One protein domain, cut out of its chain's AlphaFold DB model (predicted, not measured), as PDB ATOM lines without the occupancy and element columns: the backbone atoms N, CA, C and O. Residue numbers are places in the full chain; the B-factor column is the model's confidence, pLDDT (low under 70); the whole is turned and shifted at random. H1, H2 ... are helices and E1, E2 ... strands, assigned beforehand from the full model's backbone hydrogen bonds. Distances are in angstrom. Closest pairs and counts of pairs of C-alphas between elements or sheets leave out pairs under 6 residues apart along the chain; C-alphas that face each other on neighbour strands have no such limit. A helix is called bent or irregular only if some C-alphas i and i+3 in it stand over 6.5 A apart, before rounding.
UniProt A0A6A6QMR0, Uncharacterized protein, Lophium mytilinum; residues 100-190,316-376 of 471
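This is residues 100 to 190 and 316 to 376 of the 471 residues of an uncharacterized protein of Lophium mytilinum (UniProt A0A6A6QMR0). Picture a four-stranded sheet, E5 - E4 - E3 - E6, with the hairpin of helices H4 and H5 packed on one face; residues 365 to 376, mostly the far end of H5, stick out as an arm. Over the other face, H2 packs on E5 near one end, with H1 close by, and the small hairpin E1 and E2 sits at the other end. The 152 printed residues hold five named helices and six named strands, in the order E1 E2 E3 H1 H2 E4 E5 E6 H3 H4 H5; both sheets are antiparallel and the class is mixed, helices and strands. The whole is compact, with a radius of gyration of the C-alphas of 17.3 A, but elongated, spanning 59 by 38 by 24 A.

Begin with the hairpin E4, residues 145 to 153, and E5, residues 180 to 188, where N 147 and O 186 are 2.8 A apart, within hydrogen-bond range. E3, residues 116 to 122, is antiparallel to E4, with N 119 and O 150 at 2.8 A. E6, residues 316 to 319, is antiparallel to E3, with N 120 and O 316 at 2.8 A. The sheet is twisted, its C-alphas up to 4.3 A off the best plane. H4, residues 334 to 345, is on the sheet at a height of 8.5 A, over E4 and E6; its closest C-alphas to E4 are Gly 345 and Ser 153, 4.8 A. H5, residues 349 to 374, is on the same face, only just over E4, with 3 of its C-alphas there. H4 and H5 touch, with the C-alphas of Val 341 and Val 352 closest at 5.7 A, at a shallow tilt of 26 degrees, opposite ways. H2, residues 134 to 141, is on the opposite face, over E5, with the C-alphas of Ala 140 and Ala 187 closest at 5.3 A. H1, residues 126 to 131, is close to H2 but not clearly touching, at 7.2 A between the C-alphas of Glu 129 and Ala 137. H3, residues 320 to 324, only grazes the sheet. In the hairpin E1, residues 100 to 102, and E2, residues 108 to 111, N 101 and O 109 are 2.9 A apart. The closest C-alphas of E2 and E3 are those of Ile 109 and Val 116, 4.9 A. Every O i to N i+4 pair is within hydrogen-bond range in H2, H3 and H5, against 4 of 8 in H4 and 0 of 2 in H1, which has 1 of 3 O i to N i+3 pairs within range.

Find C-alpha 100 at (12.211, 32.220, 26.288), where E1 begins. E4 runs 23.3 A, E5 25.9 A and E3 16.9 A. H4 runs 16.4 A and is irregular, C-alphas 341 and 344 being 8.6 A apart; H1 is irregular too, with 8.2 A between C-alphas 127 and 130. H5 runs 37.5 A from C-alpha 349 at (25.893, 43.731, 15.268) to C-alpha 374 at (49.635, 61.997, 37.820).

The C-alphas of Thr 175 and Gly 376 are the farthest apart, 61.2 A. Residues 191 to 315 are cut out, leaving 23.2 A between C-alphas 190 and 316. The link from E4 to E5, 26 residues, is long. The mean pLDDT of the printed part is 78.9, and it is under 70 at residues 156 to 179, 323 to 335 and 371 to 376.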
ATOM      1  N   ILE A 100      10.983  32.190  25.496       87.44
ATOM      2  CA  ILE A 100      12.211  32.220  26.288       87.44
ATOM      3  C   ILE A 100      13.369  31.876  25.360       87.44
ATOM      4  O   ILE A 100      13.360  30.819  24.727       87.44
ATOM      5  N   TYR A 101      14.377  32.739  25.319       91.06
ATOM      6  CA  TYR A 101      15.659  32.434  24.695       91.06
ATOM      7  C   TYR A 101      16.712  32.349  25.785       91.06
ATOM      8  O   TYR A 101      16.782  33.214  26.658       91.06
ATOM      9  N   ALA A 102      17.527  31.304  25.735       94.00
ATOM     10  CA  ALA A 102      18.589  31.087  26.698       94.00
ATOM     11  C   ALA A 102      19.871  30.657  25.990       94.00
ATOM     12  O   ALA A 102      19.827  29.966  24.971       94.00
ATOM     13  N   LEU A 103      21.000  31.066  26.553       94.69
ATOM     14  CA  LEU A 103      22.330  30.639  26.146       94.69
ATOM     15  C   LEU A 103      22.880  29.612  27.152       94.69
ATOM     16  O   LEU A 103      22.473  29.618  28.319       94.69
ATOM     17  N   PRO A 104      23.828  28.744  26.749       94.69
ATOM     18  CA  PRO A 104      24.407  27.743  27.650       94.69
ATOM     19  C   PRO A 104      25.147  28.333  28.865       94.69
ATOM     20  O   PRO A 104      25.299  27.650  29.873       94.69
ATOM     21  N   ASN A 105      25.551  29.608  28.815       90.75
ATOM     22  CA  ASN A 105      26.112  30.341  29.959       90.75
ATOM     23  C   ASN A 105      25.060  30.768  31.008       90.75
ATOM     24  O   ASN A 105      25.383  31.505  31.938       90.75
ATOM     25  N   GLY A 106      23.798  30.352  30.858       94.31
ATOM     26  CA  GLY A 106      22.705  30.666  31.776       94.31
ATOM     27  C   GLY A 106      22.050  32.030  31.546       94.31
ATOM     28  O   GLY A 106      21.064  32.344  32.221       94.31
ATOM     29  N   GLN A 107      22.540  32.837  30.596       94.69
ATOM     30  CA  GLN A 107      21.827  34.043  30.189       94.69
ATOM     31  C   GLN A 107      20.482  33.669  29.586       94.69
ATOM     32  O   GLN A 107      20.366  32.723  28.807       94.69
ATOM     33  N   ARG A 108      19.464  34.448  29.936       94.25
ATOM     34  CA  ARG A 108      18.118  34.300  29.401       94.25
ATOM     35  C   ARG A 108      17.475  35.654  29.164       94.25
ATOM     36  O   ARG A 108      17.734  36.597  29.919       94.25
ATOM     37  N   ILE A 109      16.647  35.698  28.134       92.06
ATOM     38  CA  ILE A 109      15.704  36.767  27.829       92.06
ATOM     39  C   ILE A 109      14.334  36.131  27.630       92.06
ATOM     40  O   ILE A 109      14.221  34.982  27.187       92.06
ATOM     41  N   ASP A 110      13.296  36.871  27.967       88.19
ATOM     42  CA  ASP A 110      11.928  36.396  27.891       88.19
ATOM     43  C   ASP A 110      11.016  37.521  27.429       88.19
ATOM     44  O   ASP A 110      11.165  38.681  27.813       88.19
ATOM     45  N   TYR A 111      10.104  37.163  26.533       78.00
ATOM     46  CA  TYR A 111       9.174  38.107  25.944       78.00
ATOM     47  C   TYR A 111       7.851  38.103  26.715       78.00
ATOM     48  O   TYR A 111       6.905  37.400  26.354       78.00
ATOM     49  N   ASP A 112       7.823  38.873  27.800       80.31
ATOM     50  CA  ASP A 112       6.675  39.130  28.676       80.31
ATOM     51  C   ASP A 112       6.690  40.619  29.079       80.31
ATOM     52  O   ASP A 112       7.778  41.184  29.172       80.31
ATOM     53  N   PRO A 113       5.548  41.271  29.380       74.88
ATOM     54  CA  PRO A 113       5.520  42.638  29.914       74.88
ATOM     55  C   PRO A 113       6.441  42.906  31.115       74.88
ATOM     56  O   PRO A 113       6.808  44.053  31.373       74.88
ATOM     57  N   TYR A 114       6.805  41.864  31.869       81.12
ATOM     58  CA  TYR A 114       7.749  41.934  32.990       81.12
ATOM     59  C   TYR A 114       9.089  41.253  32.696       81.12
ATOM     60  O   TYR A 114       9.942  41.154  33.581       81.12
ATOM     61  N   GLY A 115       9.273  40.795  31.464       85.19
ATOM     62  CA  GLY A 115      10.408  40.007  31.032       85.19
ATOM     63  C   GLY A 115      11.675  40.813  30.809       85.19
ATOM     64  O   GLY A 115      11.706  42.051  30.881       85.19
ATOM     65  N   VAL A 116      12.757  40.077  30.572       89.38
ATOM     66  CA  VAL A 116      14.078  40.628  30.274       89.38
ATOM     67  C   VAL A 116      14.252  40.733  28.760       89.38
ATOM     68  O   VAL A 116      14.325  39.721  28.072       89.38
ATOM     69  N   LEU A 117      14.371  41.957  28.239       88.19
ATOM     70  CA  LEU A 117      14.554  42.259  26.810       88.19
ATOM     71  C   LEU A 117      16.020  42.185  26.364       88.19
ATOM     72  O   LEU A 117      16.330  41.920  25.199       88.19
ATOM     73  N   MET A 118      16.935  42.459  27.291       92.31
ATOM     74  CA  MET A 118      18.375  42.403  27.076       92.31
ATOM     75  C   MET A 118      19.046  41.910  28.347       92.31
ATOM     76  O   MET A 118      18.724  42.363  29.442       92.31
ATOM     77  N   ASN A 119      20.007  41.014  28.201       94.06
ATOM     78  CA  ASN A 119      20.825  40.494  29.278       94.06
ATOM     79  C   ASN A 119      22.290  40.623  28.860       94.06
ATOM     80  O   ASN A 119      22.680  40.144  27.797       94.06
ATOM     81  N   VAL A 120      23.080  41.312  29.675       94.81
ATOM     82  CA  VAL A 120      24.513  41.507  29.463       94.81
ATOM     83  C   VAL A 120      25.245  40.922  30.647       94.81
ATOM     84  O   VAL A 120      24.918  41.217  31.798       94.81
ATOM     85  N   SER A 121      26.240  40.097  30.369       93.50
ATOM     86  CA  SER A 121      27.117  39.561  31.399       93.50
ATOM     87  C   SER A 121      28.544  39.476  30.911       93.50
ATOM     88  O   SER A 121      28.798  39.334  29.715       93.50
ATOM     89  N   THR A 122      29.468  39.487  31.863       92.25
ATOM     90  CA  THR A 122      30.881  39.225  31.604       92.25
ATOM     91  C   THR A 122      31.260  37.861  32.174       92.25
ATOM     92  O   THR A 122      31.116  37.634  33.377       92.25
ATOM     93  N   SER A 123      31.719  36.942  31.325       88.25
ATOM     94  CA  SER A 123      32.095  35.575  31.721       88.25
ATOM     95  C   SER A 123      33.147  34.990  30.785       88.25
ATOM     96  O   SER A 123      33.393  35.522  29.706       88.25
ATOM     97  N   ASN A 124      33.730  33.848  31.147       87.38
ATOM     98  CA  ASN A 124      34.483  33.058  30.177       87.38
ATOM     99  C   ASN A 124      33.580  32.619  29.002       87.38
ATOM    100  O   ASN A 124      32.352  32.537  29.121       87.38
ATOM    101  N   LEU A 125      34.200  32.371  27.848       89.69
ATOM    102  CA  LEU A 125      33.505  32.023  26.602       89.69
ATOM    103  C   LEU A 125      33.601  30.535  26.263       89.69
ATOM    104  O   LEU A 125      33.396  30.143  25.119       89.69
ATOM    105  N   THR A 126      33.888  29.692  27.256       87.25
ATOM    106  CA  THR A 126      33.998  28.234  27.078       87.25
ATOM    107  C   THR A 126      32.708  27.614  26.544       87.25
ATOM    108  O   THR A 126      32.741  26.596  25.867       87.25
ATOM    109  N   TRP A 127      31.562  28.247  26.803       89.94
ATOM    110  CA  TRP A 127      30.260  27.831  26.287       89.94
ATOM    111  C   TRP A 127      30.093  28.037  24.771       89.94
ATOM    112  O   TRP A 127      29.227  27.402  24.174       89.94
ATOM    113  N   ALA A 128      30.875  28.939  24.171       90.31
ATOM    114  CA  ALA A 128      30.781  29.341  22.768       90.31
ATOM    115  C   ALA A 128      31.997  28.905  21.943       90.31
ATOM    116  O   ALA A 128      32.112  29.321  20.800       90.31
ATOM    117  N   GLU A 129      32.910  28.113  22.507       85.12
ATOM    118  CA  GLU A 129      34.233  27.838  21.934       85.12
ATOM    119  C   GLU A 129      34.179  27.352  20.480       85.12
ATOM    120  O   GLU A 129      34.866  27.913  19.632       85.12
ATOM    121  N   ASP A 130      33.282  26.412  20.175       87.56
ATOM    122  CA  ASP A 130      33.098  25.861  18.824       87.56
ATOM    123  C   ASP A 130      32.552  26.885  17.805       87.56
ATOM    124  O   ASP A 130      32.529  26.627  16.602       87.56
ATOM    125  N   LEU A 131      32.076  28.041  18.278       89.88
ATOM    126  CA  LEU A 131      31.543  29.136  17.466       89.88
ATOM    127  C   LEU A 131      32.562  30.263  17.256       89.88
ATOM    128  O   LEU A 131      32.325  31.144  16.428       89.88
ATOM    129  N   LEU A 132      33.663  30.282  18.016       89.38
ATOM    130  CA  LEU A 132      34.660  31.346  17.942       89.38
ATOM    131  C   LEU A 132      35.686  31.044  16.850       89.38
ATOM    132  O   LEU A 132      36.200  29.933  16.734       89.38
ATOM    133  N   THR A 133      36.059  32.070  16.089       90.69
ATOM    134  CA  THR A 133      37.260  31.998  15.249       90.69
ATOM    135  C   THR A 133      38.499  31.816  16.135       90.69
ATOM    136  O   THR A 133      38.528  32.414  17.221       90.69
ATOM    137  N   PRO A 134      39.534  31.086  15.684       88.06
ATOM    138  CA  PRO A 134      40.781  30.923  16.428       88.06
ATOM    139  C   PRO A 134      41.351  32.235  16.968       88.06
ATOM    140  O   PRO A 134      41.655  32.336  18.155       88.06
ATOM    141  N   GLU A 135      41.392  33.267  16.129       87.81
ATOM    142  CA  GLU A 135      41.955  34.575  16.454       87.81
ATOM    143  C   GLU A 135      41.187  35.265  17.592       87.81
ATOM    144  O   GLU A 135      41.783  35.815  18.517       87.81
ATOM    145  N   PHE A 136      39.854  35.200  17.554       90.31
ATOM    146  CA  PHE A 136      39.001  35.764  18.601       90.31
ATOM    147  C   PHE A 136      39.101  34.985  19.917       90.31
ATOM    148  O   PHE A 136      39.099  35.587  20.987       90.31
ATOM    149  N   ALA A 137      39.198  33.652  19.864       87.00
ATOM    150  CA  ALA A 137      39.370  32.834  21.064       87.00
ATOM    151  C   ALA A 137      40.691  33.163  21.785       87.00
ATOM    152  O   ALA A 137      40.726  33.240  23.016       87.00
ATOM    153  N   GLU A 138      41.760  33.414  21.023       85.50
ATOM    154  CA  GLU A 138      43.048  33.867  21.552       85.50
ATOM    155  C   GLU A 138      42.946  35.252  22.212       85.50
ATOM    156  O   GLU A 138      43.450  35.439  23.322       85.50
ATOM    157  N   ASP A 139      42.239  36.194  21.584       88.12
ATOM    158  CA  ASP A 139      42.004  37.536  22.139       88.12
ATOM    159  C   ASP A 139      41.167  37.517  23.411       88.12
ATOM    160  O   ASP A 139      41.508  38.153  24.412       88.12
ATOM    161  N   ALA A 140      40.077  36.757  23.390       89.38
ATOM    162  CA  ALA A 140      39.176  36.626  24.518       89.38
ATOM    163  C   ALA A 140      39.873  36.028  25.746       89.38
ATOM    164  O   ALA A 140      39.550  36.386  26.880       89.38
ATOM    165  N   ARG A 141      40.860  35.144  25.558       86.38
ATOM    166  CA  ARG A 141      41.618  34.559  26.673       86.38
ATOM    167  C   ARG A 141      42.338  35.621  27.502       86.38
ATOM    168  O   ARG A 141      42.378  35.519  28.727       86.38
ATOM    169  N   TRP A 142      42.873  36.648  26.849       86.69
ATOM    170  CA  TRP A 142      43.654  37.707  27.489       86.69
ATOM    171  C   TRP A 142      42.887  39.019  27.647       86.69
ATOM    172  O   TRP A 142      43.463  40.042  28.020       86.69
ATOM    173  N   ALA A 143      41.580  38.997  27.405       91.56
ATOM    174  CA  ALA A 143      40.721  40.145  27.596       91.56
ATOM    175  C   ALA A 143      40.547  40.496  29.080       91.56
ATOM    176  O   ALA A 143      40.470  39.636  29.956       91.56
ATOM    177  N   LEU A 144      40.426  41.796  29.344       91.62
ATOM    178  CA  LEU A 144      39.969  42.339  30.622       91.62
ATOM    179  C   LEU A 144      38.476  42.066  30.829       91.62
ATOM    180  O   LEU A 144      38.015  41.987  31.962       91.62
ATOM    181  N   ALA A 145      37.708  41.948  29.744       92.62
ATOM    182  CA  ALA A 145      36.309  41.553  29.800       92.62
ATOM    183  C   ALA A 145      35.891  40.800  28.541       92.62
ATOM    184  O   ALA A 145      36.128  41.259  27.426       92.62
ATOM    185  N   ASN A 146      35.198  39.687  28.749       94.00
ATOM    186  CA  ASN A 146      34.502  38.926  27.724       94.00
ATOM    187  C   ASN A 146      33.004  39.132  27.912       94.00
ATOM    188  O   ASN A 146      32.392  38.570  28.818       94.00
ATOM    189  N   ILE A 147      32.434  39.994  27.086       94.81
ATOM    190  CA  ILE A 147      31.071  40.488  27.202       94.81
ATOM    191  C   ILE A 147      30.180  39.607  26.340       94.81
ATOM    192  O   ILE A 147      30.428  39.466  25.149       94.81
ATOM    193  N   THR A 148      29.124  39.047  26.923       95.94
ATOM    194  CA  THR A 148      28.049  38.394  26.173       95.94
ATOM    195  C   THR A 148      26.772  39.206  26.312       95.94
ATOM    196  O   THR A 148      26.323  39.500  27.423       95.94
ATOM    197  N   ILE A 149      26.188  39.569  25.176       95.44
ATOM    198  CA  ILE A 149      24.937  40.307  25.058       95.44
ATOM    199  C   ILE A 149      23.914  39.381  24.416       95.44
ATOM    200  O   ILE A 149      24.093  38.962  23.278       95.44
ATOM    201  N   LEU A 150      22.824  39.105  25.123       94.81
ATOM    202  CA  LEU A 150      21.648  38.421  24.596       94.81
ATOM    203  C   LEU A 150      20.488  39.412  24.577       94.81
ATOM    204  O   LEU A 150      20.145  39.976  25.614       94.81
ATOM    205  N   THR A 151      19.880  39.655  23.420       92.69
ATOM    206  CA  THR A 151      18.828  40.668  23.294       92.69
ATOM    207  C   THR A 151      17.795  40.340  22.228       92.69
ATOM    208  O   THR A 151      18.057  39.557  21.318       92.69
ATOM    209  N   LEU A 152      16.618  40.952  22.332       87.44
ATOM    210  CA  LEU A 152      15.640  40.986  21.253       87.44
ATOM    211  C   LEU A 152      15.956  42.124  20.281       87.44
ATOM    212  O   LEU A 152      16.100  43.278  20.682       87.44
ATOM    213  N   SER A 153      16.022  41.781  19.000       85.75
ATOM    214  CA  SER A 153      16.312  42.678  17.891       85.75
ATOM    215  C   SER A 153      15.420  42.386  16.682       85.75
ATOM    216  O   SER A 153      15.161  41.228  16.348       85.75
ATOM    217  N   ALA A 154      15.005  43.430  15.965       78.75
ATOM    218  CA  ALA A 154      14.388  43.303  14.644       78.75
ATOM    219  C   ALA A 154      15.327  42.671  13.588       78.75
ATOM    220  O   ALA A 154      14.854  42.056  12.631       78.75
ATOM    221  N   ALA A 155      16.648  42.775  13.777       72.50
ATOM    222  CA  ALA A 155      17.683  42.289  12.860       72.50
ATOM    223  C   ALA A 155      18.194  40.863  13.163       72.50
ATOM    224  O   ALA A 155      19.094  40.384  12.478       72.50
ATOM    225  N   GLY A 156      17.656  40.170  14.175       65.50
ATOM    226  CA  GLY A 156      18.186  38.869  14.611       65.50
ATOM    227  C   GLY A 156      17.965  37.697  13.637       65.50
ATOM    228  O   GLY A 156      17.421  37.836  12.534       65.50
ATOM    229  N   CYS A 157      18.355  36.493  14.061       62.72
ATOM    230  CA  CYS A 157      18.227  35.265  13.268       62.72
ATOM    231  C   CYS A 157      16.873  34.568  13.504       62.72
ATOM    232  O   CYS A 157      16.435  34.426  14.641       62.72
ATOM    233  N   GLY A 158      16.240  34.080  12.428       61.22
ATOM    234  CA  GLY A 158      14.993  33.298  12.479       61.22
ATOM    235  C   GLY A 158      13.721  34.140  12.636       61.22
ATOM    236  O   GLY A 158      13.696  35.120  13.361       61.22
ATOM    237  N   GLN A 159      12.637  33.794  11.941       55.16
ATOM    238  CA  GLN A 159      11.363  34.511  12.075       55.16
ATOM    239  C   GLN A 159      10.548  33.932  13.230       55.16
ATOM    240  O   GLN A 159      10.091  32.794  13.144       55.16
ATOM    241  N   VAL A 160      10.302  34.727  14.272       55.38
ATOM    242  CA  VAL A 160       9.217  34.453  15.218       55.38
ATOM    243  C   VAL A 160       8.181  35.566  15.059       55.38
ATOM    244  O   VAL A 160       8.511  36.732  15.280       55.38
ATOM    245  N   PRO A 161       6.950  35.263  14.608       53.84
ATOM    246  CA  PRO A 161       5.884  36.250  14.562       53.84
ATOM    247  C   PRO A 161       5.535  36.661  15.990       53.84
ATOM    248  O   PRO A 161       4.875  35.932  16.724       53.84
ATOM    249  N   VAL A 162       6.015  37.835  16.388       53.00
ATOM    250  CA  VAL A 162       5.733  38.407  17.698       53.00
ATOM    251  C   VAL A 162       4.509  39.302  17.565       53.00
ATOM    252  O   VAL A 162       4.583  40.431  17.093       53.00
ATOM    253  N   THR A 163       3.350  38.780  17.956       49.06
ATOM    254  CA  THR A 163       2.107  39.553  18.047       49.06
ATOM    255  C   THR A 163       2.026  40.203  19.421       49.06
ATOM    256  O   THR A 163       1.352  39.699  20.319       49.06
ATOM    257  N   SER A 164       2.736  41.307  19.616       45.72
ATOM    258  CA  SER A 164       2.604  42.108  20.829       45.72
ATOM    259  C   SER A 164       2.358  43.562  20.485       45.72
ATOM    260  O   SER A 164       2.877  44.108  19.517       45.72
ATOM    261  N   LYS A 165       1.499  44.154  21.310       45.50
ATOM    262  CA  LYS A 165       1.033  45.535  21.232       45.50
ATOM    263  C   LYS A 165       2.047  46.524  21.821       45.50
ATOM    264  O   LYS A 165       1.861  47.727  21.683       45.50
ATOM    265  N   TYR A 166       3.090  46.016  22.473       47.69
ATOM    266  CA  TYR A 166       4.195  46.789  23.022       47.69
ATOM    267  C   TYR A 166       5.334  46.708  22.016       47.69
ATOM    268  O   TYR A 166       6.227  45.862  22.072       47.69
ATOM    269  N   ALA A 167       5.152  47.493  20.962       44.75
ATOM    270  CA  ALA A 167       5.989  47.462  19.791       44.75
ATOM    271  C   ALA A 167       7.413  47.909  20.141       44.75
ATOM    272  O   ALA A 167       7.634  48.917  20.807       44.75
ATOM    273  N   ILE A 168       8.363  47.197  19.541       50.75
ATOM    274  CA  ILE A 168       9.791  47.514  19.343       50.75
ATOM    275  C   ILE A 168       9.990  48.819  18.522       50.75
ATOM    276  O   ILE A 168      11.042  49.145  17.995       50.75
ATOM    277  N   SER A 169       8.934  49.613  18.397       43.81
ATOM    278  CA  SER A 169       8.950  50.995  17.964       43.81
ATOM    279  C   SER A 169       7.681  51.626  18.522       43.81
ATOM    280  O   SER A 169       6.603  51.068  18.334       43.81
ATOM    281  N   SER A 170       7.766  52.798  19.142       43.88
ATOM    282  CA  SER A 170       6.618  53.573  19.653       43.88
ATOM    283  C   SER A 170       5.560  53.946  18.598       43.88
ATOM    284  O   SER A 170       4.544  54.556  18.921       43.88
ATOM    285  N   ASN A 171       5.758  53.557  17.338       46.69
ATOM    286  CA  ASN A 171       4.760  53.663  16.290       46.69
ATOM    287  C   ASN A 171       3.716  52.546  16.449       46.69
ATOM    288  O   ASN A 171       3.906  51.424  15.976       46.69
ATOM    289  N   GLU A 172       2.573  52.894  17.048       48.34
ATOM    290  CA  GLU A 172       1.368  52.059  17.235       48.34
ATOM    291  C   GLU A 172       0.831  51.367  15.958       48.34
ATOM    292  O   GLU A 172      -0.102  50.566  16.036       48.34
ATOM    293  N   LEU A 173       1.405  51.627  14.776       45.16
ATOM    294  CA  LEU A 173       1.008  51.016  13.505       45.16
ATOM    295  C   LEU A 173       1.834  49.792  13.071       45.16
ATOM    296  O   LEU A 173       1.434  49.122  12.116       45.16
ATOM    297  N   ALA A 174       2.942  49.452  13.739       47.19
ATOM    298  CA  ALA A 174       3.762  48.291  13.374       47.19
ATOM    299  C   ALA A 174       3.142  46.974  13.886       47.19
ATOM    300  O   ALA A 174       3.696  46.277  14.729       47.19
ATOM    301  N   THR A 175       1.975  46.607  13.358       48.47
ATOM    302  CA  THR A 175       1.208  45.409  13.755       48.47
ATOM    303  C   THR A 175       1.896  44.071  13.451       48.47
ATOM    304  O   THR A 175       1.349  43.032  13.803       48.47
ATOM    305  N   ASN A 176       3.101  44.071  12.862       55.50
ATOM    306  CA  ASN A 176       3.839  42.869  12.458       55.50
ATOM    307  C   ASN A 176       5.369  42.973  12.671       55.50
ATOM    308  O   ASN A 176       6.130  42.455  11.853       55.50
ATOM    309  N   SER A 177       5.871  43.650  13.714       54.50
ATOM    310  CA  SER A 177       7.320  43.615  13.976       54.50
ATOM    311  C   SER A 177       7.718  42.271  14.600       54.50
ATOM    312  O   SER A 177       7.431  42.009  15.768       54.50
ATOM    313  N   THR A 178       8.383  41.403  13.837       63.19
ATOM    314  CA  THR A 178       8.939  40.153  14.370       63.19
ATOM    315  C   THR A 178      10.205  40.454  15.166       63.19
ATOM    316  O   THR A 178      11.234  40.768  14.569       63.19
ATOM    317  N   ALA A 179      10.143  40.362  16.494       68.81
ATOM    318  CA  ALA A 179      11.341  40.388  17.328       68.81
ATOM    319  C   ALA A 179      12.089  39.060  17.198       68.81
ATOM    320  O   ALA A 179      11.472  37.991  17.190       68.81
ATOM    321  N   ARG A 180      13.414  39.115  17.131       83.00
ATOM    322  CA  ARG A 180      14.279  37.939  17.031       83.00
ATOM    323  C   ARG A 180      15.351  38.009  18.099       83.00
ATOM    324  O   ARG A 180      15.802  39.095  18.442       83.00
ATOM    325  N   ALA A 181      15.780  36.869  18.621       88.50
ATOM    326  CA  ALA A 181      16.924  36.865  19.520       88.50
ATOM    327  C   ALA A 181      18.221  37.105  18.733       88.50
ATOM    328  O   ALA A 181      18.431  36.550  17.652       88.50
ATOM    329  N   MET A 182      19.090  37.934  19.296       91.50
ATOM    330  CA  MET A 182      20.455  38.174  18.858       91.50
ATOM    331  C   MET A 182      21.376  37.923  20.048       91.50
ATOM    332  O   MET A 182      21.135  38.436  21.141       91.50
ATOM    333  N   ALA A 183      22.422  37.134  19.827       93.31
ATOM    334  CA  ALA A 183      23.498  36.934  20.781       93.31
ATOM    335  C   ALA A 183      24.795  37.466  20.169       93.31
ATOM    336  O   ALA A 183      25.110  37.148  19.023       93.31
ATOM    337  N   VAL A 184      25.522  38.287  20.921       94.25
ATOM    338  CA  VAL A 184      26.802  38.869  20.511       94.25
ATOM    339  C   VAL A 184      27.805  38.655  21.623       94.25
ATOM    340  O   VAL A 184      27.486  38.845  22.798       94.25
ATOM    341  N   THR A 185      29.025  38.302  21.246       95.00
ATOM    342  CA  THR A 185      30.138  38.194  22.174       95.00
ATOM    343  C   THR A 185      31.265  39.114  21.734       95.00
ATOM    344  O   THR A 185      31.636  39.131  20.565       95.00
ATOM    345  N   CYS A 186      31.802  39.886  22.675       94.94
ATOM    346  CA  CYS A 186      32.855  40.863  22.428       94.94
ATOM    347  C   CYS A 186      33.946  40.742  23.491       94.94
ATOM    348  O   CYS A 186      33.660  40.426  24.646       94.94
ATOM    349  N   ALA A 187      35.188  41.036  23.121       93.44
ATOM    350  CA  ALA A 187      36.333  41.013  24.022       93.44
ATOM    351  C   ALA A 187      36.937  42.419  24.133       93.44
ATOM    352  O   ALA A 187      37.187  43.073  23.123       93.44
ATOM    353  N   ILE A 188      37.180  42.888  25.357       93.31
ATOM    354  CA  ILE A 188      37.909  44.132  25.627       93.31
ATOM    355  C   ILE A 188      39.278  43.768  26.177       93.31
ATOM    356  O   ILE A 188      39.382  43.262  27.290       93.31
ATOM    357  N   TYR A 189      40.331  44.081  25.431       92.00
ATOM    358  CA  TYR A 189      41.721  43.854  25.823       92.00
ATOM    359  C   TYR A 189      42.557  45.131  25.657       92.00
ATOM    360  O   TYR A 189      42.211  46.008  24.857       92.00
ATOM    361  N   PRO A 190      43.662  45.276  26.409       91.81
ATOM    362  CA  PRO A 190      44.568  46.398  26.237       91.81
ATOM    363  C   PRO A 190      45.288  46.300  24.888       91.81
ATOM    364  O   PRO A 190      45.800  45.253  24.488       91.81
ATOM    365  N   GLY A 316      24.171  43.299  33.688       90.31
ATOM    366  CA  GLY A 316      22.836  43.819  33.924       90.31
ATOM    367  C   GLY A 316      21.788  43.254  32.987       90.31
ATOM    368  O   GLY A 316      22.072  42.522  32.043       90.31
ATOM    369  N   GLN A 317      20.547  43.616  33.278       90.81
ATOM    370  CA  GLN A 317      19.378  43.210  32.518       90.81
ATOM    371  C   GLN A 317      18.514  44.437  32.253       90.81
ATOM    372  O   GLN A 317      18.303  45.255  33.148       90.81
ATOM    373  N   LEU A 318      18.012  44.559  31.029       87.81
ATOM    374  CA  LEU A 318      17.002  45.538  30.663       87.81
ATOM    375  C   LEU A 318      15.637  44.848  30.703       87.81
ATOM    376  O   LEU A 318      15.383  43.948  29.906       87.81
ATOM    377  N   SER A 319      14.777  45.262  31.633       85.25
ATOM    378  CA  SER A 319      13.389  44.795  31.717       85.25
ATOM    379  C   SER A 319      12.443  45.806  31.075       85.25
ATOM    380  O   SER A 319      12.580  47.013  31.300       85.25
ATOM    381  N   GLU A 320      11.464  45.312  30.315       76.12
ATOM    382  CA  GLU A 320      10.443  46.130  29.643       76.12
ATOM    383  C   GLU A 320       9.651  46.989  30.636       76.12
ATOM    384  O   GLU A 320       9.444  48.189  30.435       76.12
ATOM    385  N   TYR A 321       9.268  46.392  31.762       77.00
ATOM    386  CA  TYR A 321       8.526  47.073  32.816       77.00
ATOM    387  C   TYR A 321       9.297  48.272  33.384       77.00
ATOM    388  O   TYR A 321       8.745  49.357  33.549       77.00
ATOM    389  N   LEU A 322      10.596  48.113  33.645       70.44
ATOM    390  CA  LEU A 322      11.414  49.209  34.173       70.44
ATOM    391  C   LEU A 322      11.624  50.313  33.134       70.44
ATOM    392  O   LEU A 322      11.603  51.495  33.479       70.44
ATOM    393  N   PHE A 323      11.787  49.924  31.868       69.44
ATOM    394  CA  PHE A 323      11.938  50.862  30.764       69.44
ATOM    395  C   PHE A 323      10.668  51.695  30.546       69.44
ATOM    396  O   PHE A 323      10.740  52.923  30.504       69.44
ATOM    397  N   SER A 324       9.499  51.050  30.492       69.75
ATOM    398  CA  SER A 324       8.204  51.710  30.255       69.75
ATOM    399  C   SER A 324       7.801  52.686  31.360       69.75
ATOM    400  O   SER A 324       7.144  53.689  31.091       69.75
ATOM    401  N   LEU A 325       8.239  52.450  32.598       69.88
ATOM    402  CA  LEU A 325       8.004  53.381  33.699       69.88
ATOM    403  C   LEU A 325       8.966  54.582  33.694       69.88
ATOM    404  O   LEU A 325       8.868  55.447  34.565       69.88
ATOM    405  N   GLY A 326       9.924  54.642  32.760       65.69
ATOM    406  CA  GLY A 326      11.003  55.635  32.776       65.69
ATOM    407  C   GLY A 326      11.894  55.511  34.017       65.69
ATOM    408  O   GLY A 326      12.647  56.428  34.359       65.69
ATOM    409  N   ILE A 327      11.798  54.382  34.721       65.94
ATOM    410  CA  ILE A 327      12.476  54.157  35.980       65.94
ATOM    411  C   ILE A 327      13.883  53.640  35.661       65.94
ATOM    412  O   ILE A 327      14.127  52.457  35.421       65.94
ATOM    413  N   ASN A 328      14.853  54.547  35.729       59.22
ATOM    414  CA  ASN A 328      16.279  54.217  35.738       59.22
ATOM    415  C   ASN A 328      16.712  53.640  37.107       59.22
ATOM    416  O   ASN A 328      17.655  54.140  37.713       59.22
ATOM    417  N   THR A 329      16.027  52.618  37.639       48.06
ATOM    418  CA  THR A 329      16.334  52.027  38.966       48.06
ATOM    419  C   THR A 329      17.505  51.056  38.975       48.06
ATOM    420  O   THR A 329      17.842  50.529  40.033       48.06
ATOM    421  N   GLY A 330      18.178  50.833  37.845       51.62
ATOM    422  CA  GLY A 330      19.477  50.172  37.882       51.62
ATOM    423  C   GLY A 330      20.447  50.991  38.737       51.62
ATOM    424  O   GLY A 330      20.672  52.171  38.455       51.62
ATOM    425  N   ILE A 331      21.027  50.366  39.767       46.22
ATOM    426  CA  ILE A 331      22.160  50.912  40.525       46.22
ATOM    427  C   ILE A 331      23.202  51.387  39.494       46.22
ATOM    428  O   ILE A 331      23.759  50.583  38.757       46.22
ATOM    429  N   GLY A 332      23.404  52.704  39.366       54.22
ATOM    430  CA  GLY A 332      24.457  53.282  38.516       54.22
ATOM    431  C   GLY A 332      24.108  53.637  37.059       54.22
ATOM    432  O   GLY A 332      25.021  53.915  36.283       54.22
ATOM    433  N   GLY A 333      22.833  53.672  36.648       62.03
ATOM    434  CA  GLY A 333      22.471  54.138  35.294       62.03
ATOM    435  C   GLY A 333      22.805  53.151  34.165       62.03
ATOM    436  O   GLY A 333      22.847  53.538  32.995       62.03
ATOM    437  N   LEU A 334      23.004  51.875  34.510       65.56
ATOM    438  CA  LEU A 334      23.174  50.756  33.578       65.56
ATOM    439  C   LEU A 334      22.052  50.697  32.533       65.56
ATOM    440  O   LEU A 334      22.351  50.570  31.351       65.56
ATOM    441  N   ASN A 335      20.792  50.916  32.926       68.38
ATOM    442  CA  ASN A 335      19.655  50.911  31.993       68.38
ATOM    443  C   ASN A 335      19.826  51.929  30.858       68.38
ATOM    444  O   ASN A 335      19.560  51.604  29.708       68.38
ATOM    445  N   LYS A 336      20.350  53.126  31.157       74.06
ATOM    446  CA  LYS A 336      20.605  54.170  30.152       74.06
ATOM    447  C   LYS A 336      21.762  53.816  29.209       74.06
ATOM    448  O   LYS A 336      21.808  54.283  28.076       74.06
ATOM    449  N   ARG A 337      22.736  53.032  29.678       79.81
ATOM    450  CA  ARG A 337      23.861  52.561  28.851       79.81
ATOM    451  C   ARG A 337      23.424  51.408  27.956       79.81
ATOM    452  O   ARG A 337      23.682  51.439  26.759       79.81
ATOM    453  N   LEU A 338      22.718  50.441  28.536       81.69
ATOM    454  CA  LEU A 338      22.177  49.287  27.832       81.69
ATOM    455  C   LEU A 338      21.096  49.687  26.826       81.69
ATOM    456  O   LEU A 338      21.041  49.095  25.756       81.69
ATOM    457  N   SER A 339      20.307  50.735  27.090       82.75
ATOM    458  CA  SER A 339      19.320  51.235  26.126       82.75
ATOM    459  C   SER A 339      19.961  51.738  24.831       82.75
ATOM    460  O   SER A 339      19.380  51.564  23.767       82.75
ATOM    461  N   ALA A 340      21.168  52.315  24.893       85.44
ATOM    462  CA  ALA A 340      21.892  52.744  23.694       85.44
ATOM    463  C   ALA A 340      22.317  51.554  22.818       85.44
ATOM    464  O   ALA A 340      22.334  51.672  21.598       85.44
ATOM    465  N   VAL A 341      22.639  50.417  23.439       88.12
ATOM    466  CA  VAL A 341      22.994  49.174  22.738       88.12
ATOM    467  C   VAL A 341      21.743  48.455  22.228       88.12
ATOM    468  O   VAL A 341      21.730  47.952  21.110       88.12
ATOM    469  N   TRP A 342      20.680  48.428  23.035       88.12
ATOM    470  CA  TRP A 342      19.396  47.823  22.681       88.12
ATOM    471  C   TRP A 342      18.687  48.567  21.541       88.12
ATOM    472  O   TRP A 342      17.998  47.935  20.741       88.12
ATOM    473  N   ASN A 343      18.882  49.888  21.449       86.56
ATOM    474  CA  ASN A 343      18.370  50.748  20.381       86.56
ATOM    475  C   ASN A 343      16.862  50.553  20.141       86.56
ATOM    476  O   ASN A 343      16.433  50.270  19.024       86.56
ATOM    477  N   ASP A 344      16.080  50.606  21.221       83.12
ATOM    478  CA  ASP A 344      14.628  50.382  21.225       83.12
ATOM    479  C   ASP A 344      14.184  49.057  20.573       83.12
ATOM    480  O   ASP A 344      13.100  48.951  20.014       83.12
ATOM    481  N   GLY A 345      15.025  48.019  20.649       81.19
ATOM    482  CA  GLY A 345      14.783  46.704  20.048       81.19
ATOM    483  C   GLY A 345      15.210  46.610  18.582       81.19
ATOM    484  O   GLY A 345      14.888  45.639  17.896       81.19
ATOM    485  N   ASN A 346      15.989  47.581  18.108       86.06
ATOM    486  CA  ASN A 346      16.650  47.571  16.809       86.06
ATOM    487  C   ASN A 346      18.182  47.488  16.951       86.06
ATOM    488  O   ASN A 346      18.929  48.192  16.268       86.06
ATOM    489  N   ALA A 347      18.662  46.663  17.884       89.12
ATOM    490  CA  ALA A 347      20.086  46.395  18.063       89.12
ATOM    491  C   ALA A 347      20.650  45.617  16.863       89.12
ATOM    492  O   ALA A 347      20.157  44.537  16.548       89.12
ATOM    493  N   THR A 348      21.701  46.107  16.214       90.25
ATOM    494  CA  THR A 348      22.424  45.360  15.167       90.25
ATOM    495  C   THR A 348      23.830  45.003  15.640       90.25
ATOM    496  O   THR A 348      24.320  45.582  16.615       90.25
ATOM    497  N   PHE A 349      24.500  44.068  14.960       90.56
ATOM    498  CA  PHE A 349      25.893  43.731  15.268       90.56
ATOM    499  C   PHE A 349      26.803  44.964  15.151       90.56
ATOM    500  O   PHE A 349      27.613  45.213  16.038       90.56
ATOM    501  N   GLU A 350      26.599  45.792  14.126       90.50
ATOM    502  CA  GLU A 350      27.359  47.025  13.883       90.50
ATOM    503  C   GLU A 350      27.104  48.084  14.964       90.50
ATOM    504  O   GLU A 350      28.010  48.826  15.340       90.50
ATOM    505  N   ALA A 351      25.876  48.164  15.490       90.38
ATOM    506  CA  ALA A 351      25.548  49.084  16.576       90.38
ATOM    507  C   ALA A 351      26.230  48.676  17.892       90.38
ATOM    508  O   ALA A 351      26.740  49.537  18.613       90.38
ATOM    509  N   VAL A 352      26.262  47.371  18.190       92.19
ATOM    510  CA  VAL A 352      26.966  46.821  19.359       92.19
ATOM    511  C   VAL A 352      28.473  47.056  19.234       92.19
ATOM    512  O   VAL A 352      29.084  47.583  20.165       92.19
ATOM    513  N   ASP A 353      29.054  46.729  18.080       92.50
ATOM    514  CA  ASP A 353      30.477  46.928  17.793       92.50
ATOM    515  C   ASP A 353      30.871  48.410  17.907       92.50
ATOM    516  O   ASP A 353      31.738  48.784  18.701       92.50
ATOM    517  N   GLY A 354      30.129  49.296  17.234       92.50
ATOM    518  CA  GLY A 354      30.363  50.737  17.293       92.50
ATOM    519  C   GLY A 354      30.174  51.342  18.689       92.50
ATOM    520  O   GLY A 354      30.812  52.346  19.017       92.50
ATOM    521  N   TYR A 355      29.317  50.764  19.539       92.88
ATOM    522  CA  TYR A 355      29.206  51.173  20.942       92.88
ATOM    523  C   TYR A 355      30.467  50.809  21.734       92.88
ATOM    524  O   TYR A 355      30.985  51.648  22.477       92.88
ATOM    525  N   LEU A 356      30.968  49.583  21.575       93.06
ATOM    526  CA  LEU A 356      32.154  49.111  22.287       93.06
ATOM    527  C   LEU A 356      33.434  49.802  21.810       93.06
ATOM    528  O   LEU A 356      34.272  50.135  22.648       93.06
ATOM    529  N   ASP A 357      33.556  50.123  20.522       90.94
ATOM    530  CA  ASP A 357      34.670  50.940  20.030       90.94
ATOM    531  C   ASP A 357      34.638  52.354  20.637       90.94
ATOM    532  O   ASP A 357      35.629  52.818  21.209       90.94
ATOM    533  N   LYS A 358      33.471  53.017  20.649       91.56
ATOM    534  CA  LYS A 358      33.313  54.324  21.320       91.56
ATOM    535  C   LYS A 358      33.645  54.251  22.807       91.56
ATOM    536  O   LYS A 358      34.258  55.179  23.340       91.56
ATOM    537  N   PHE A 359      33.258  53.167  23.477       91.81
ATOM    538  CA  PHE A 359      33.628  52.921  24.865       91.81
ATOM    539  C   PHE A 359      35.153  52.804  25.025       91.81
ATOM    540  O   PHE A 359      35.727  53.485  25.878       91.81
ATOM    541  N   ALA A 360      35.825  52.018  24.181       91.25
ATOM    542  CA  ALA A 360      37.279  51.849  24.207       91.25
ATOM    543  C   ALA A 360      38.027  53.170  23.945       91.25
ATOM    544  O   ALA A 360      38.993  53.494  24.645       91.25
ATOM    545  N   VAL A 361      37.551  53.974  22.989       88.94
ATOM    546  CA  VAL A 361      38.078  55.317  22.696       88.94
ATOM    547  C   VAL A 361      37.890  56.251  23.891       88.94
ATOM    548  O   VAL A 361      38.836  56.929  24.296       88.94
ATOM    549  N   ALA A 362      36.700  56.273  24.499       90.62
ATOM    550  CA  ALA A 362      36.428  57.095  25.675       90.62
ATOM    551  C   ALA A 362      37.333  56.713  26.858       90.62
ATOM    552  O   ALA A 362      37.928  57.593  27.483       90.62
ATOM    553  N   MET A 363      37.499  55.412  27.117       89.31
ATOM    554  CA  MET A 363      38.412  54.901  28.143       89.31
ATOM    555  C   MET A 363      39.859  55.309  27.857       89.31
ATOM    556  O   MET A 363      40.543  55.811  28.746       89.31
ATOM    557  N   THR A 364      40.321  55.167  26.613       87.06
ATOM    558  CA  THR A 364      41.682  55.551  26.206       87.06
ATOM    559  C   THR A 364      41.927  57.044  26.410       87.06
ATOM    560  O   THR A 364      42.956  57.437  26.964       87.06
ATOM    561  N   ASN A 365      40.973  57.891  26.027       86.75
ATOM    562  CA  ASN A 365      41.071  59.335  26.239       86.75
ATOM    563  C   ASN A 365      41.116  59.684  27.730       86.75
ATOM    564  O   ASN A 365      41.938  60.502  28.142       86.75
ATOM    565  N   GLN A 366      40.305  59.015  28.552       86.81
ATOM    566  CA  GLN A 366      40.332  59.204  30.000       86.81
ATOM    567  C   GLN A 366      41.687  58.803  30.600       86.81
ATOM    568  O   GLN A 366      42.236  59.543  31.419       86.81
ATOM    569  N   TYR A 367      42.259  57.681  30.154       83.31
ATOM    570  CA  TYR A 367      43.594  57.249  30.565       83.31
ATOM    571  C   TYR A 367      44.669  58.267  30.201       83.31
ATOM    572  O   TYR A 367      45.465  58.623  31.068       83.31
ATOM    573  N   ARG A 368      44.654  58.793  28.967       80.81
ATOM    574  CA  ARG A 368      45.588  59.845  28.527       80.81
ATOM    575  C   ARG A 368      45.495  61.081  29.429       80.81
ATOM    576  O   ARG A 368      46.528  61.616  29.839       80.81
ATOM    577  N   CYS A 369      44.279  61.500  29.784       81.19
ATOM    578  CA  CYS A 369      44.048  62.642  30.670       81.19
ATOM    579  C   CYS A 369      44.596  62.406  32.083       81.19
ATOM    580  O   CYS A 369      45.299  63.261  32.621       81.19
ATOM    581  N   TRP A 370      44.318  61.246  32.683       75.56
ATOM    582  CA  TRP A 370      44.780  60.925  34.037       75.56
ATOM    583  C   TRP A 370      46.289  60.701  34.117       75.56
ATOM    584  O   TRP A 370      46.929  61.208  35.039       75.56
ATOM    585  N   SER A 371      46.888  60.021  33.134       64.00
ATOM    586  CA  SER A 371      48.344  59.846  33.088       64.00
ATOM    587  C   SER A 371      49.078  61.181  32.956       64.00
ATOM    588  O   SER A 371      50.139  61.360  33.547       64.00
ATOM    589  N   GLY A 372      48.493  62.146  32.237       58.81
ATOM    590  CA  GLY A 372      49.045  63.497  32.133       58.81
ATOM    591  C   GLY A 372      49.003  64.282  33.449       58.81
ATOM    592  O   GLY A 372      49.851  65.142  33.666       58.81
ATOM    593  N   GLN A 373      48.053  63.977  34.343       56.16
ATOM    594  CA  GLN A 373      47.884  64.656  35.634       56.16
ATOM    595  C   GLN A 373      48.728  64.038  36.759       56.16
ATOM    596  O   GLN A 373      49.260  64.762  37.599       56.16
ATOM    597  N   LEU A 374      48.887  62.710  36.775       48.56
ATOM    598  CA  LEU A 374      49.635  61.997  37.820       48.56
ATOM    599  C   LEU A 374      51.156  62.200  37.746       48.56
ATOM    600  O   LEU A 374      51.843  61.990  38.738       48.56
ATOM    601  N   LEU A 375      51.700  62.704  36.635       44.12
ATOM    602  CA  LEU A 375      53.128  63.043  36.520       44.12
ATOM    603  C   LEU A 375      53.565  64.252  37.381       44.12
ATOM    604  O   LEU A 375      54.739  64.618  37.361       44.12
ATOM    605  N   GLY A 376      52.662  64.835  38.180       39.66
ATOM    606  CA  GLY A 376      53.001  65.751  39.275       39.66
ATOM    607  C   GLY A 376      53.321  65.074  40.619       39.66
ATOM    608  O   GLY A 376      53.878  65.728  41.497       39.66
TER     609      GLY A 376